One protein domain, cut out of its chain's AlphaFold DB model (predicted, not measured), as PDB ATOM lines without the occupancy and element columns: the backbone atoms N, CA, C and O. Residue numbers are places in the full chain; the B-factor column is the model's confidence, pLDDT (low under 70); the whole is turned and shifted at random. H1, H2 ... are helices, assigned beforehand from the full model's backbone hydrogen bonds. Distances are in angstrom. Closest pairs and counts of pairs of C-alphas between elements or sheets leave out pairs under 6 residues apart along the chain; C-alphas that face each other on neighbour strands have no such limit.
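Overview. This is residues 4 to 64 of the 64 residues of an uncharacterized protein of Thiocapsa sp. KS1 (UniProt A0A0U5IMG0). Three helices run side by side in a small elongated bundle: H1 and H2 form a helical hairpin, and the longer H3 lies alongside it, its last turns running on past the hairpin toward the chain's last residue, Ala 64. The centres of the three make a triangle, and a long loop, residues 30 to 43, leads from the end of H2 back to the opposite end of the bundle, where H3 begins. The printed part has 61 residues with three named helices, in the order H1, H2, H3, and no named strand; the class is all helix. The whole is compact, with a radius of gyration of the C-alphas of 11.0 A, and the C-alphas span 35 by 19 by 17 A along their three main axes.

Arrangement. H1, residues 4 to 14, H2, residues 18 to 29, and H3, residues 44 to 62, form a bundle, a group of helices set side by side. The helix packing is mostly aligned, with 3 of the 3 touching pairs at a shallow tilt. H1 touches H2, with 13 pairs of C-alphas within 8 A. The closest C-alphas of the two are those of Phe 9 and Ala 21, 4.8 A apart. H1 and H2 run opposite ways at a shallow tilt of 12 degrees and form a helical hairpin; their centres are 9.5 A apart. H1 also touches H3, with 12 pairs of C-alphas within 8 A, and of H3 residues 46 to 53 alone take part. The closest C-alphas of H1 and H3 are those of Ala 8 and Leu 49, 5.7 A apart. These two helices run opposite ways at a shallow tilt of 32 degrees, with their centres 12.6 A apart. H2 and H3 only just touch, with 3 pairs of C-alphas within 8 A, made by residue 28 alone of H2 and residues 53 to 57 alone of H3. The closest C-alphas are those of Trp 28 and Ile 57, 6.8 A apart. H2 and H3 run the same way at a shallow tilt of 20 degrees, and their centres are 12.8 A apart. In H1, H2 and H3 every pair of backbone O of residue i and N of residue i+4 is within hydrogen-bond range.

Along the chain. H1 begins with the printed part at Lys 4, whose C-alpha is at (30.118, 8.569, 89.068), and ends at Arg 14; it measures 15.1 A from first to last C-alpha. After three residues H2 begins at Pro 18, with its C-alpha at (40.814, -3.121, 84.804), and runs to Glu 29, 16.3 A from first to last C-alpha. H3, the longest helix with 19 residues, begins at Arg 44, with its C-alpha at (34.121, 8.648, 74.116). It ends at Ser 62, with its C-alpha at (39.279, 24.262, 95.412), and measures 26.9 A.

Size, cuts and confidence. The two C-alphas farthest apart are those of Gly 16 and Ala 64, at 35.3 A, while the first and last printed C-alphas, those of Lys 4 and Ala 64, are 21.0 A apart. The printed part has no cut. The link from H1 to H2 is tight, with 3 residues. The link from H2 to H3 is long, with 14 residues, 30 to 43, whose C-alphas lie 5 to 16 A from the mean of all C-alphas. The mean pLDDT of the printed part of this model is 89.8, and 2 residues, 63 to 64, are under 70.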
ATOM      1  N   LYS A   4      29.536   8.421  90.412       89.12
ATOM      2  CA  LYS A   4      30.118   8.569  89.068       89.12
ATOM      3  C   LYS A   4      31.484   7.901  88.932       89.12
ATOM      4  O   LYS A   4      31.757   7.303  87.898       89.12
ATOM      5  N   GLN A   5      32.296   7.938  89.986       90.56
ATOM      6  CA  GLN A   5      33.595   7.260  90.019       90.56
ATOM      7  C   GLN A   5      33.409   5.737  89.968       90.56
ATOM      8  O   GLN A   5      34.118   5.057  89.234       90.56
ATOM      9  N   SER A   6      32.404   5.202  90.671       92.62
ATOM     10  CA  SER A   6      32.041   3.781  90.580       92.62
ATOM     11  C   SER A   6      31.532   3.390  89.187       92.62
ATOM     12  O   SER A   6      31.864   2.313  88.697       92.62
ATOM     13  N   LEU A   7      30.770   4.266  88.519       93.69
ATOM     14  CA  LEU A   7      30.326   4.042  87.139       93.69
ATOM     15  C   LEU A   7      31.501   4.043  86.151       93.69
ATOM     16  O   LEU A   7      31.581   3.162  85.299       93.69
ATOM     17  N   ALA A   8      32.424   5.000  86.280       93.25
ATOM     18  CA  ALA A   8      33.624   5.065  85.451       93.25
ATOM     19  C   ALA A   8      34.510   3.823  85.646       93.25
ATOM     20  O   ALA A   8      34.958   3.235  84.665       93.25
ATOM     21  N   PHE A   9      34.686   3.377  86.895       94.69
ATOM     22  CA  PHE A   9      35.393   2.137  87.223       94.69
ATOM     23  C   PHE A   9      34.755   0.922  86.540       94.69
ATOM     24  O   PHE A   9      35.435   0.148  85.867       94.69
ATOM     25  N   TRP A  10      33.436   0.771  86.671       95.12
ATOM     26  CA  TRP A  10      32.715  -0.347  86.068       95.12
ATOM     27  C   TRP A  10      32.829  -0.353  84.540       95.12
ATOM     28  O   TRP A  10      33.093  -1.398  83.948       95.12
ATOM     29  N   GLU A  11      32.676   0.804  83.899       93.62
ATOM     30  CA  GLU A  11      32.730   0.922  82.441       93.62
ATOM     31  C   GLU A  11      34.142   0.643  81.893       93.62
ATOM     32  O   GLU A  11      34.281  -0.013  80.859       93.62
ATOM     33  N   LEU A  12      35.191   1.064  82.607       92.88
ATOM     34  CA  LEU A  12      36.582   0.719  82.289       92.88
ATOM     35  C   LEU A  12      36.828  -0.792  82.393       92.88
ATOM     36  O   LEU A  12      37.367  -1.398  81.465       92.88
ATOM     37  N   CYS A  13      36.364  -1.427  83.472       93.88
ATOM     38  CA  CYS A  13      36.431  -2.882  83.628       93.88
ATOM     39  C   CYS A  13      35.664  -3.610  82.516       93.88
ATOM     40  O   CYS A  13      36.173  -4.574  81.942       93.88
ATOM     41  N   ARG A  14      34.474  -3.123  82.149       92.88
ATOM     42  CA  ARG A  14      33.646  -3.689  81.074       92.88
ATOM     43  C   ARG A  14      34.332  -3.634  79.707       92.88
ATOM     44  O   ARG A  14      34.099  -4.509  78.879       92.88
ATOM     45  N   GLN A  15      35.170  -2.627  79.469       89.56
ATOM     46  CA  GLN A  15      35.951  -2.479  78.234       89.56
ATOM     47  C   GLN A  15      37.271  -3.264  78.251       89.56
ATOM     48  O   GLN A  15      38.035  -3.188  77.293       89.56
ATOM     49  N   GLY A  16      37.541  -4.037  79.310       91.69
ATOM     50  CA  GLY A  16      38.767  -4.825  79.432       91.69
ATOM     51  C   GLY A  16      39.974  -4.009  79.892       91.69
ATOM     52  O   GLY A  16      41.106  -4.420  79.658       91.69
ATOM     53  N   LEU A  17      39.749  -2.875  80.566       92.38
ATOM     54  CA  LEU A  17      40.794  -1.985  81.084       92.38
ATOM     55  C   LEU A  17      40.815  -1.947  82.632       92.38
ATOM     56  O   LEU A  17      40.754  -0.861  83.214       92.38
ATOM     57  N   PRO A  18      40.901  -3.092  83.341       93.00
ATOM     58  CA  PRO A  18      40.814  -3.121  84.804       93.00
ATOM     59  C   PRO A  18      41.979  -2.394  85.493       93.00
ATOM     60  O   PRO A  18      41.760  -1.692  86.472       93.00
ATOM     61  N   LEU A  19      43.199  -2.475  84.948       92.44
ATOM     62  CA  LEU A  19      44.360  -1.755  85.496       92.44
ATOM     63  C   LEU A  19      44.175  -0.234  85.433       92.44
ATOM     64  O   LEU A  19      44.573   0.492  86.341       92.44
ATOM     65  N   LEU A  20      43.530   0.249  84.367       93.06
ATOM     66  CA  LEU A  20      43.200   1.660  84.216       93.06
ATOM     67  C   LEU A  20      42.110   2.081  85.208       93.06
ATOM     68  O   LEU A  20      42.180   3.170  85.771       93.06
ATOM     69  N   ALA A  21      41.125   1.209  85.437       94.12
ATOM     70  CA  ALA A  21      40.072   1.422  86.422       94.12
ATOM     71  C   ALA A  21      40.649   1.560  87.839       94.12
ATOM     72  O   ALA A  21      40.292   2.496  88.555       94.12
ATOM     73  N   GLU A  22      41.575   0.681  88.224       94.69
ATOM     74  CA  GLU A  22      42.256   0.751  89.521       94.69
ATOM     75  C   GLU A  22      43.112   2.013  89.658       94.69
ATOM     76  O   GLU A  22      43.016   2.705  90.673       94.69
ATOM     77  N   ALA A  23      43.889   2.365  88.628       94.31
ATOM     78  CA  ALA A  23      44.693   3.587  88.632       94.31
ATOM     79  C   ALA A  23      43.822   4.847  88.787       94.31
ATOM     80  O   ALA A  23      44.107   5.698  89.633       94.31
ATOM     81  N   ALA A  24      42.727   4.940  88.027       93.94
ATOM     82  CA  ALA A  24      41.786   6.052  88.116       93.94
ATOM     83  C   ALA A  24      41.124   6.132  89.498       93.94
ATOM     84  O   ALA A  24      41.083   7.203  90.107       93.94
ATOM     85  N   SER A  25      40.677   4.989  90.027       94.19
ATOM     86  CA  SER A  25      40.106   4.886  91.372       94.19
ATOM     87  C   SER A  25      41.076   5.391  92.439       94.19
ATOM     88  O   SER A  25      40.712   6.249  93.245       94.19
ATOM     89  N   ALA A  26      42.327   4.928  92.402       94.38
ATOM     90  CA  ALA A  26      43.351   5.313  93.366       94.38
ATOM     91  C   ALA A  26      43.668   6.819  93.322       94.38
ATOM     92  O   ALA A  26      43.854   7.439  94.372       94.38
ATOM     93  N   CYS A  27      43.703   7.434  92.135       94.38
ATOM     94  CA  CYS A  27      43.856   8.887  91.996       94.38
ATOM     95  C   CYS A  27      42.703   9.634  92.675       94.38
ATOM     96  O   CYS A  27      42.931  10.491  93.533       94.38
ATOM     97  N   TRP A  28      41.464   9.267  92.347       93.38
ATOM     98  CA  TRP A  28      40.279   9.946  92.860       93.38
ATOM     99  C   TRP A  28      40.095   9.786  94.371       93.38
ATOM    100  O   TRP A  28      39.693  10.738  95.043       93.38
ATOM    101  N   GLU A  29      40.411   8.618  94.930       91.62
ATOM    102  CA  GLU A  29      40.384   8.386  96.382       91.62
ATOM    103  C   GLU A  29      41.381   9.270  97.130       91.62
ATOM    104  O   GLU A  29      41.102   9.722  98.241       91.62
ATOM    105  N   ARG A  30      42.510   9.583  96.490       91.62
ATOM    106  CA  ARG A  30      43.525  10.502  97.012       91.62
ATOM    107  C   ARG A  30      43.190  11.974  96.778       91.62
ATOM    108  O   ARG A  30      43.966  12.830  97.192       91.62
ATOM    109  N   GLY A  31      42.063  12.282  96.135       92.25
ATOM    110  CA  GLY A  31      41.696  13.656  95.800       92.25
ATOM    111  C   GLY A  31      42.528  14.242  94.656       92.25
ATOM    112  O   GLY A  31      42.680  15.457  94.583       92.25
ATOM    113  N   ILE A  32      43.085  13.396  93.783       93.94
ATOM    114  CA  ILE A  32      43.901  13.802  92.631       93.94
ATOM    115  C   ILE A  32      43.154  13.432  91.343       93.94
ATOM    116  O   ILE A  32      42.413  12.447  91.293       93.94
ATOM    117  N   THR A  33      43.315  14.241  90.300       94.00
ATOM    118  CA  THR A  33      42.765  13.949  88.974       94.00
ATOM    119  C   THR A  33      43.491  12.770  88.328       94.00
ATOM    120  O   THR A  33      44.664  12.503  88.590       94.00
ATOM    121  N   PHE A  34      42.774  12.031  87.490       93.94
ATOM    122  CA  PHE A  34      43.332  10.941  86.706       93.94
ATOM    123  C   PHE A  34      43.493  11.380  85.249       93.94
ATOM    124  O   PHE A  34      42.504  11.706  84.592       93.94
ATOM    125  N   GLU A  35      44.715  11.362  84.724       90.38
ATOM    126  CA  GLU A  35      44.968  11.663  83.315       90.38
ATOM    127  C   GLU A  35      45.082  10.379  82.493       90.38
ATOM    128  O   GLU A  35      45.915   9.512  82.756       90.38
ATOM    129  N   LEU A  36      44.239  10.273  81.466       87.19
ATOM    130  CA  LEU A  36      44.334   9.193  80.496       87.19
ATOM    131  C   LEU A  36      45.554   9.430  79.595       87.19
ATOM    132  O   LEU A  36      45.648  10.474  78.946       87.19
ATOM    133  N   GLN A  37      46.462   8.457  79.516       84.62
ATOM    134  CA  GLN A  37      47.594   8.540  78.593       84.62
ATOM    135  C   GLN A  37      47.104   8.567  77.133       84.62
ATOM    136  O   GLN A  37      46.119   7.916  76.779       84.62
ATOM    137  N   GLN A  38      47.771   9.361  76.287       75.31
ATOM    138  CA  GLN A  38      47.319   9.671  74.920       75.31
ATOM    139  C   GLN A  38      47.259   8.449  73.988       75.31
ATOM    140  O   GLN A  38      46.555   8.471  72.978       75.31
ATOM    141  N   ASP A  39      47.993   7.394  74.319       82.62
ATOM    142  CA  ASP A  39      48.072   6.129  73.597       82.62
ATOM    143  C   ASP A  39      46.920   5.163  73.926       82.62
ATOM    144  O   ASP A  39      46.666   4.230  73.162       82.62
ATOM    145  N   ILE A  40      46.158   5.410  74.997       82.44
ATOM    146  CA  ILE A  40      45.053   4.538  75.402       82.44
ATOM    147  C   ILE A  40      43.754   4.978  74.723       82.44
ATOM    148  O   ILE A  40      43.178   6.027  75.018       82.44
ATOM    149  N   GLN A  41      43.247   4.131  73.829       83.19
ATOM    150  CA  GLN A  41      41.952   4.337  73.188       83.19
ATOM    151  C   GLN A  41      40.827   3.827  74.096       83.19
ATOM    152  O   GLN A  41      40.656   2.624  74.278       83.19
ATOM    153  N   VAL A  42      40.036   4.750  74.641       86.81
ATOM    154  CA  VAL A  42      38.797   4.448  75.375       86.81
ATOM    155  C   VAL A  42      37.589   4.981  74.618       86.81
ATOM    156  O   VAL A  42      37.692   5.940  73.845       86.81
ATOM    157  N   ALA A  43      36.413   4.399  74.854       88.81
ATOM    158  CA  ALA A  43      35.184   4.940  74.286       88.81
ATOM    159  C   ALA A  43      34.975   6.404  74.716       88.81
ATOM    160  O   ALA A  43      35.256   6.791  75.852       88.81
ATOM    161  N   ARG A  44      34.395   7.226  73.832       88.31
ATOM    162  CA  ARG A  44      34.121   8.648  74.116       88.31
ATOM    163  C   ARG A  44      33.290   8.853  75.391       88.31
ATOM    164  O   ARG A  44      33.506   9.827  76.105       88.31
ATOM    165  N   SER A  45      32.365   7.936  75.676       88.88
ATOM    166  CA  SER A  45      31.559   7.933  76.903       88.88
ATOM    167  C   SER A  45      32.411   7.767  78.164       88.88
ATOM    168  O   SER A  45      32.184   8.472  79.142       88.88
ATOM    169  N   VAL A  46      33.421   6.894  78.132       91.19
ATOM    170  CA  VAL A  46      34.368   6.698  79.242       91.19
ATOM    171  C   VAL A  46      35.212   7.935  79.456       91.19
ATOM    172  O   VAL A  46      35.358   8.373  80.590       91.19
ATOM    173  N   LYS A  47      35.713   8.538  78.374       91.94
ATOM    174  CA  LYS A  47      36.468   9.789  78.471       91.94
ATOM    175  C   LYS A  47      35.643  10.884  79.156       91.94
ATOM    176  O   LYS A  47      36.108  11.477  80.117       91.94
ATOM    177  N   ALA A  48      34.388  11.064  78.739       92.25
ATOM    178  CA  ALA A  48      33.487  12.029  79.368       92.25
ATOM    179  C   ALA A  48      33.219  11.722  80.857       92.25
ATOM    180  O   ALA A  48      33.118  12.644  81.664       92.25
ATOM    181  N   LEU A  49      33.125  10.441  81.235       93.44
ATOM    182  CA  LEU A  49      32.990  10.031  82.638       93.44
ATOM    183  C   LEU A  49      34.250  10.339  83.455       93.44
ATOM    184  O   LEU A  49      34.130  10.836  84.574       93.44
ATOM    185  N   ILE A  50      35.439  10.077  82.904       93.75
ATOM    186  CA  ILE A  50      36.725  10.403  83.537       93.75
ATOM    187  C   ILE A  50      36.846  11.917  83.734       93.75
ATOM    188  O   ILE A  50      37.100  12.360  84.854       93.75
ATOM    189  N   ASP A  51      36.579  12.703  82.690       93.81
ATOM    190  CA  ASP A  51      36.616  14.170  82.743       93.81
ATOM    191  C   ASP A  51      35.654  14.703  83.818       93.81
ATOM    192  O   ASP A  51      35.998  15.590  84.603       93.81
ATOM    193  N   GLN A  52      34.459  14.113  83.925       93.81
ATOM    194  CA  GLN A  52      33.498  14.493  84.955       93.81
ATOM    195  C   GLN A  52      33.963  14.125  86.371       93.81
ATOM    196  O   GLN A  52      33.745  14.907  87.298       93.81
ATOM    197  N   CYS A  53      34.600  12.966  86.554       93.81
ATOM    198  CA  CYS A  53      35.173  12.583  87.844       93.81
ATOM    199  C   CYS A  53      36.311  13.527  88.244       93.81
ATOM    200  O   CYS A  53      36.360  13.962  89.392       93.81
ATOM    201  N   ASN A  54      37.176  13.902  87.299       95.12
ATOM    202  CA  ASN A  54      38.263  14.851  87.531       95.12
ATOM    203  C   ASN A  54      37.740  16.226  87.950       95.12
ATOM    204  O   ASN A  54      38.205  16.776  88.944       95.12
ATOM    205  N   TRP A  55      36.710  16.736  87.278       94.00
ATOM    206  CA  TRP A  55      36.084  18.004  87.654       94.00
ATOM    207  C   TRP A  55      35.484  17.985  89.073       94.00
ATOM    208  O   TRP A  55      35.541  18.981  89.800       94.00
ATOM    209  N   GLU A  56      34.906  16.856  89.505       91.94
ATOM    210  CA  GLU A  56      34.420  16.704  90.887       91.94
ATOM    211  C   GLU A  56      35.561  16.782  91.907       91.94
ATOM    212  O   GLU A  56      35.388  17.380  92.972       91.94
ATOM    213  N   ILE A  57      36.725  16.223  91.571       92.50
ATOM    214  CA  ILE A  57      37.932  16.314  92.392       92.50
ATOM    215  C   ILE A  57      38.441  17.756  92.455       92.50
ATOM    216  O   ILE A  57      38.613  18.280  93.552       92.50
ATOM    217  N   GLU A  58      38.600  18.429  91.314       92.31
ATOM    218  CA  GLU A  58      39.060  19.826  91.247       92.31
ATOM    219  C   GLU A  58      38.171  20.766  92.065       92.31
ATOM    220  O   GLU A  58      38.670  21.604  92.824       92.31
ATOM    221  N   ARG A  59      36.843  20.599  91.974       90.56
ATOM    222  CA  ARG A  59      35.900  21.374  92.794       90.56
ATOM    223  C   ARG A  59      36.063  21.114  94.281       90.56
ATOM    224  O   ARG A  59      35.931  22.049  95.064       90.56
ATOM    225  N   ARG A  60      36.314  19.867  94.679       84.69
ATOM    226  CA  ARG A  60      36.516  19.521  96.089       84.69
ATOM    227  C   ARG A  60      37.833  20.089  96.615       84.69
ATOM    228  O   ARG A  60      37.846  20.597  97.727       84.69
ATOM    229  N   SER A  61      38.893  20.045  95.811       79.25
ATOM    230  CA  SER A  61      40.208  20.592  96.162       79.25
ATOM    231  C   SER A  61      40.220  22.121  96.212       79.25
ATOM    232  O   SER A  61      40.945  22.686  97.016       79.25
ATOM    233  N   SER A  62      39.400  22.794  95.399       73.06
ATOM    234  CA  SER A  62      39.279  24.262  95.412       73.06
ATOM    235  C   SER A  62      38.424  24.801  96.566       73.06
ATOM    236  O   SER A  62      38.435  26.000  96.832       73.06
ATOM    237  N   ALA A  63      37.630  23.939  97.207       63.59
ATOM    238  CA  ALA A  63      36.752  24.293  98.322       63.59
ATOM    239  C   ALA A  63      37.366  23.988  99.705       63.59
ATOM    240  O   ALA A  63      36.676  24.161 100.712       63.59
ATOM    241  N   ALA A  64      38.611  23.503  99.743       53.06
ATOM    242  CA  ALA A  64      39.386  23.196 100.947       53.06
ATOM    243  C   ALA A  64      40.422  24.295 101.215       53.06
ATOM    244  O   ALA A  64      40.650  24.585 102.409       53.06
TER     245      ALA A  64